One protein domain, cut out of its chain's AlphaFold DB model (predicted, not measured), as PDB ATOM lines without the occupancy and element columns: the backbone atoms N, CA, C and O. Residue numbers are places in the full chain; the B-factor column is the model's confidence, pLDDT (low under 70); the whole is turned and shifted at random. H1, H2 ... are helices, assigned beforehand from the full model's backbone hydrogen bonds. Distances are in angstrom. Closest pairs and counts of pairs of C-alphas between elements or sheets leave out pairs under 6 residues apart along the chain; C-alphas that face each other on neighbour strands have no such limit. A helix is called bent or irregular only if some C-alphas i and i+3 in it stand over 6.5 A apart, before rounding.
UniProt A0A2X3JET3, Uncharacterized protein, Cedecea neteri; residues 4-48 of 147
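This is residues 4 to 48 of the 147 residues of an uncharacterized protein of Cedecea neteri (UniProt A0A2X3JET3). A long helix, H1, is followed by a wide open loop, residues 21 to 40, which folds back along its length to a short helix, H2, set crosswise to H1 near residues 6 to 10. The printed part has 45 residues, with two named helices, H1 then H2, and no named strand; the class is all helix. It is loose, with a radius of gyration of the C-alphas of 11.9 A, and elongated, spanning 35 by 20 by 15 A.

H1, residues 4 to 20, touches H2, residues 41 to 47, with residues 6 to 10 alone. Their closest C-alphas are those of Glu 10 and Val 41, 5.9 A apart. Their lines are only just about perpendicular, at 71 degrees. Every O i to N i+4 pair of H2 is within hydrogen-bond range, and 10 of 13 in H1.

H1 runs 24.4 A from C-alpha 4 at (-40.903, 59.296, -4.725) to C-alpha 20. It is only just irregular: C-alphas 15 and 18 are 6.6 A apart. H2 runs 10.0 A, ending with C-alpha 47 at (-33.629, 49.157, 9.697).

The C-alphas farthest apart, those of Gly 24 and Leu 36, are 35.7 A apart. The link from H1 to H2 is long, 20 residues. The printed part has no cut. Residues 23 to 24 have pLDDT under 70.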
ATOM      1  N   LYS A   4     -40.571  60.144  -3.566       89.69
ATOM      2  CA  LYS A   4     -40.903  59.296  -4.725       89.69
ATOM      3  C   LYS A   4     -39.672  58.748  -5.455       89.69
ATOM      4  O   LYS A   4     -39.682  57.619  -5.938       89.69
ATOM      5  N   GLN A   5     -38.598  59.537  -5.553       88.00
ATOM      6  CA  GLN A   5     -37.336  59.069  -6.137       88.00
ATOM      7  C   GLN A   5     -36.657  58.011  -5.258       88.00
ATOM      8  O   GLN A   5     -36.045  57.091  -5.797       88.00
ATOM      9  N   ARG A   6     -36.764  58.120  -3.925       89.00
ATOM     10  CA  ARG A   6     -36.220  57.124  -2.987       89.00
ATOM     11  C   ARG A   6     -36.989  55.816  -3.067       89.00
ATOM     12  O   ARG A   6     -36.358  54.775  -3.192       89.00
ATOM     13  N   ASP A   7     -38.314  55.887  -3.122       90.38
ATOM     14  CA  ASP A   7     -39.171  54.702  -3.239       90.38
ATOM     15  C   ASP A   7     -38.930  53.967  -4.563       90.38
ATOM     16  O   ASP A   7     -38.838  52.741  -4.597       90.38
ATOM     17  N   LYS A   8     -38.755  54.710  -5.667       91.38
ATOM     18  CA  LYS A   8     -38.406  54.118  -6.966       91.38
ATOM     19  C   LYS A   8     -37.051  53.405  -6.918       91.38
ATOM     20  O   LYS A   8     -36.932  52.309  -7.464       91.38
ATOM     21  N   LEU A   9     -36.046  54.018  -6.289       88.88
ATOM     22  CA  LEU A   9     -34.711  53.430  -6.155       88.88
ATOM     23  C   LEU A   9     -34.732  52.172  -5.278       88.88
ATOM     24  O   LEU A   9     -34.139  51.164  -5.647       88.88
ATOM     25  N   GLU A  10     -35.439  52.217  -4.150       88.81
ATOM     26  CA  GLU A  10     -35.609  51.063  -3.266       88.81
ATOM     27  C   GLU A  10     -36.325  49.910  -3.975       88.81
ATOM     28  O   GLU A  10     -35.862  48.771  -3.924       88.81
ATOM     29  N   LYS A  11     -37.412  50.204  -4.700       91.25
ATOM     30  CA  LYS A  11     -38.133  49.192  -5.478       91.25
ATOM     31  C   LYS A  11     -37.217  48.522  -6.497       91.25
ATOM     32  O   LYS A  11     -37.199  47.299  -6.566       91.25
ATOM     33  N   TRP A  12     -36.450  49.311  -7.249       92.12
ATOM     34  CA  TRP A  12     -35.496  48.789  -8.226       92.12
ATOM     35  C   TRP A  12     -34.420  47.909  -7.572       92.12
ATOM     36  O   TRP A  12     -34.154  46.814  -8.060       92.12
ATOM     37  N   LEU A  13     -33.853  48.331  -6.436       87.38
ATOM     38  CA  LEU A  13     -32.864  47.540  -5.698       87.38
ATOM     39  C   LEU A  13     -33.431  46.161  -5.315       87.38
ATOM     40  O   LEU A  13     -32.811  45.134  -5.591       87.38
ATOM     41  N   ASN A  14     -34.636  46.142  -4.743       85.88
ATOM     42  CA  ASN A  14     -35.275  44.922  -4.254       85.88
ATOM     43  C   ASN A  14     -35.738  43.987  -5.377       85.88
ATOM     44  O   ASN A  14     -35.662  42.774  -5.214       85.88
ATOM     45  N   SER A  15     -36.223  44.522  -6.501       86.81
ATOM     46  CA  SER A  15     -36.736  43.700  -7.604       86.81
ATOM     47  C   SER A  15     -35.659  43.222  -8.567       86.81
ATOM     48  O   SER A  15     -35.868  42.238  -9.268       86.81
ATOM     49  N   THR A  16     -34.549  43.953  -8.673       85.50
ATOM     50  CA  THR A  16     -33.587  43.752  -9.761       85.50
ATOM     51  C   THR A  16     -32.221  43.313  -9.269       85.50
ATOM     52  O   THR A  16     -31.591  42.526  -9.959       85.50
ATOM     53  N   VAL A  17     -31.754  43.784  -8.109       84.56
ATOM     54  CA  VAL A  17     -30.398  43.474  -7.620       84.56
ATOM     55  C   VAL A  17     -30.408  42.285  -6.668       84.56
ATOM     56  O   VAL A  17     -29.640  41.346  -6.857       84.56
ATOM     57  N   LEU A  18     -31.282  42.295  -5.657       82.00
ATOM     58  CA  LEU A  18     -31.336  41.211  -4.666       82.00
ATOM     59  C   LEU A  18     -31.685  39.837  -5.274       82.00
ATOM     60  O   LEU A  18     -31.063  38.855  -4.874       82.00
ATOM     61  N   PRO A  19     -32.593  39.735  -6.267       83.25
ATOM     62  CA  PRO A  19     -32.941  38.450  -6.878       83.25
ATOM     63  C   PRO A  19     -31.890  37.894  -7.850       83.25
ATOM     64  O   PRO A  19     -32.093  36.808  -8.384       83.25
ATOM     65  N   LEU A  20     -30.776  38.602  -8.102       81.56
ATOM     66  CA  LEU A  20     -29.697  38.097  -8.971       81.56
ATOM     67  C   LEU A  20     -29.010  36.854  -8.393       81.56
ATOM     68  O   LEU A  20     -28.400  36.086  -9.134       81.56
ATOM     69  N   GLY A  21     -29.122  36.635  -7.083       71.94
ATOM     70  CA  GLY A  21     -28.757  35.375  -6.452       71.94
ATOM     71  C   GLY A  21     -29.846  34.352  -6.738       71.94
ATOM     72  O   GLY A  21     -30.737  34.164  -5.914       71.94
ATOM     73  N   GLY A  22     -29.818  33.740  -7.925       70.50
ATOM     74  CA  GLY A  22     -30.747  32.669  -8.289       70.50
ATOM     75  C   GLY A  22     -30.760  31.535  -7.254       70.50
ATOM     76  O   GLY A  22     -29.823  31.379  -6.468       70.50
ATOM     77  N   ALA A  23     -31.820  30.722  -7.244       63.12
ATOM     78  CA  ALA A  23     -31.942  29.603  -6.310       63.12
ATOM     79  C   ALA A  23     -30.734  28.650  -6.437       63.12
ATOM     80  O   ALA A  23     -30.501  28.071  -7.494       63.12
ATOM     81  N   GLY A  24     -29.952  28.515  -5.361       66.31
ATOM     82  CA  GLY A  24     -28.740  27.687  -5.319       66.31
ATOM     83  C   GLY A  24     -27.428  28.415  -5.647       66.31
ATOM     84  O   GLY A  24     -26.364  27.812  -5.528       66.31
ATOM     85  N   MET A  25     -27.464  29.703  -6.004       71.00
ATOM     86  CA  MET A  25     -26.260  30.514  -6.200       71.00
ATOM     87  C   MET A  25     -25.899  31.278  -4.925       71.00
ATOM     88  O   MET A  25     -26.749  31.901  -4.290       71.00
ATOM     89  N   LYS A  26     -24.616  31.267  -4.553       73.06
ATOM     90  CA  LYS A  26     -24.113  32.070  -3.433       73.06
ATOM     91  C   LYS A  26     -23.918  33.518  -3.891       73.06
ATOM     92  O   LYS A  26     -23.068  33.779  -4.737       73.06
ATOM     93  N   LEU A  27     -24.687  34.445  -3.321       83.94
ATOM     94  CA  LEU A  27     -24.554  35.885  -3.544       83.94
ATOM     95  C   LEU A  27     -24.321  36.596  -2.208       83.94
ATOM     96  O   LEU A  27     -25.186  36.578  -1.335       83.94
ATOM     97  N   ASP A  28     -23.176  37.264  -2.087       85.44
ATOM     98  CA  ASP A  28     -22.852  38.129  -0.955       85.44
ATOM     99  C   ASP A  28     -22.999  39.599  -1.385       85.44
ATOM    100  O   ASP A  28     -22.316  40.063  -2.300       85.44
ATOM    101  N   ILE A  29     -23.898  40.348  -0.735       86.75
ATOM    102  CA  ILE A  29     -24.155  41.763  -1.049       86.75
ATOM    103  C   ILE A  29     -23.620  42.643   0.075       86.75
ATOM    104  O   ILE A  29     -24.079  42.566   1.214       86.75
ATOM    105  N   ILE A  30     -22.690  43.536  -0.265       89.38
ATOM    106  CA  ILE A  30     -22.143  44.525   0.667       89.38
ATOM    107  C   ILE A  30     -22.629  45.913   0.255       89.38
ATOM    108  O   ILE A  30     -22.199  46.462  -0.759       89.38
ATOM    109  N   TYR A  31     -23.514  46.501   1.061       87.81
ATOM    110  CA  TYR A  31     -24.034  47.846   0.825       87.81
ATOM    111  C   TYR A  31     -23.322  48.870   1.722       87.81
ATOM    112  O   TYR A  31     -23.553  48.924   2.929       87.81
ATOM    113  N   VAL A  32     -22.446  49.689   1.128       90.75
ATOM    114  CA  VAL A  32     -21.649  50.713   1.831       90.75
ATOM    115  C   VAL A  32     -22.029  52.111   1.352       90.75
ATOM    116  O   VAL A  32     -22.143  52.361   0.155       90.75
ATOM    117  N   GLY A  33     -22.184  53.052   2.284       89.50
ATOM    118  CA  GLY A  33     -22.420  54.455   1.958       89.50
ATOM    119  C   GLY A  33     -22.447  55.358   3.187       89.50
ATOM    120  O   GLY A  33     -22.436  54.894   4.326       89.50
ATOM    121  N   SER A  34     -22.485  56.668   2.947       89.50
ATOM    122  CA  SER A  34     -22.699  57.672   3.995       89.50
ATOM    123  C   SER A  34     -24.185  58.007   4.104       89.50
ATOM    124  O   SER A  34     -24.845  58.272   3.100       89.50
ATOM    125  N   ILE A  35     -24.719  58.023   5.325       88.06
ATOM    126  CA  ILE A  35     -26.115  58.398   5.568       88.06
ATOM    127  C   ILE A  35     -26.198  59.919   5.662       88.06
ATOM    128  O   ILE A  35     -25.825  60.506   6.671       88.06
ATOM    129  N   LEU A  36     -26.710  60.547   4.605       86.38
ATOM    130  CA  LEU A  36     -26.981  61.990   4.582       86.38
ATOM    131  C   LEU A  36     -28.409  62.330   5.028       86.38
ATOM    132  O   LEU A  36     -28.703  63.473   5.354       86.38
ATOM    133  N   HIS A  37     -29.308  61.344   5.012       86.69
ATOM    134  CA  HIS A  37     -30.716  61.535   5.339       86.69
ATOM    135  C   HIS A  37     -31.282  60.310   6.064       86.69
ATOM    136  O   HIS A  37     -30.979  59.166   5.701       86.69
ATOM    137  N   TYR A  38     -32.153  60.553   7.047       85.88
ATOM    138  CA  TYR A  38     -32.777  59.518   7.886       85.88
ATOM    139  C   TYR A  38     -33.641  58.530   7.091       85.88
ATOM    140  O   TYR A  38     -33.808  57.381   7.493       85.88
ATOM    141  N   ASP A  39     -34.163  58.986   5.954       87.75
ATOM    142  CA  ASP A  39     -34.999  58.226   5.019       87.75
ATOM    143  C   ASP A  39     -34.244  57.795   3.745       87.75
ATOM    144  O   ASP A  39     -34.847  57.502   2.721       87.75
ATOM    145  N   SER A  40     -32.909  57.825   3.749       90.06
ATOM    146  CA  SER A  40     -32.142  57.282   2.617       90.06
ATOM    147  C   SER A  40     -32.406  55.781   2.447       90.06
ATOM    148  O   SER A  40     -32.668  55.092   3.431       90.06
ATOM    149  N   VAL A  41     -32.294  55.264   1.218       89.19
ATOM    150  CA  VAL A  41     -32.488  53.824   0.946       89.19
ATOM    151  C   VAL A  41     -31.566  52.984   1.830       89.19
ATOM    152  O   VAL A  41     -32.044  52.079   2.497       89.19
ATOM    153  N   LEU A  42     -30.292  53.372   1.974       90.62
ATOM    154  CA  LEU A  42     -29.364  52.737   2.917       90.62
ATOM    155  C   LEU A  42     -29.889  52.758   4.363       90.62
ATOM    156  O   LEU A  42     -29.845  51.737   5.038       90.62
ATOM    157  N   SER A  43     -30.428  53.882   4.845       90.25
ATOM    158  CA  SER A  43     -31.022  53.962   6.190       90.25
ATOM    159  C   SER A  43     -32.221  53.020   6.357       90.25
ATOM    160  O   SER A  43     -32.355  52.392   7.408       90.25
ATOM    161  N   ARG A  44     -33.070  52.879   5.329       91.12
ATOM    162  CA  ARG A  44     -34.182  51.913   5.316       91.12
ATOM    163  C   ARG A  44     -33.658  50.477   5.337       91.12
ATOM    164  O   ARG A  44     -34.079  49.699   6.189       91.12
ATOM    165  N   THR A  45     -32.671  50.158   4.499       90.19
ATOM    166  CA  THR A  45     -32.013  48.845   4.479       90.19
ATOM    167  C   THR A  45     -31.403  48.499   5.838       90.19
ATOM    168  O   THR A  45     -31.572  47.384   6.310       90.19
ATOM    169  N   MET A  46     -30.778  49.456   6.527       89.88
ATOM    170  CA  MET A  46     -30.220  49.229   7.866       89.88
ATOM    171  C   MET A  46     -31.267  48.988   8.961       89.88
ATOM    172  O   MET A  46     -30.920  48.455  10.010       89.88
ATOM    173  N   LYS A  47     -32.518  49.427   8.767       89.75
ATOM    174  CA  LYS A  47     -33.629  49.157   9.697       89.75
ATOM    175  C   LYS A  47     -34.281  47.796   9.442       89.75
ATOM    176  O   LYS A  47     -35.036  47.336  10.291       89.75
ATOM    177  N   ASN A  48     -34.025  47.179   8.289       89.31
ATOM    178  CA  ASN A  48     -34.570  45.877   7.940       89.31
ATOM    179  C   ASN A  48     -33.819  44.766   8.711       89.31
ATOM    180  O   ASN A  48     -32.612  44.624   8.508       89.31
TER     181      ASN A  48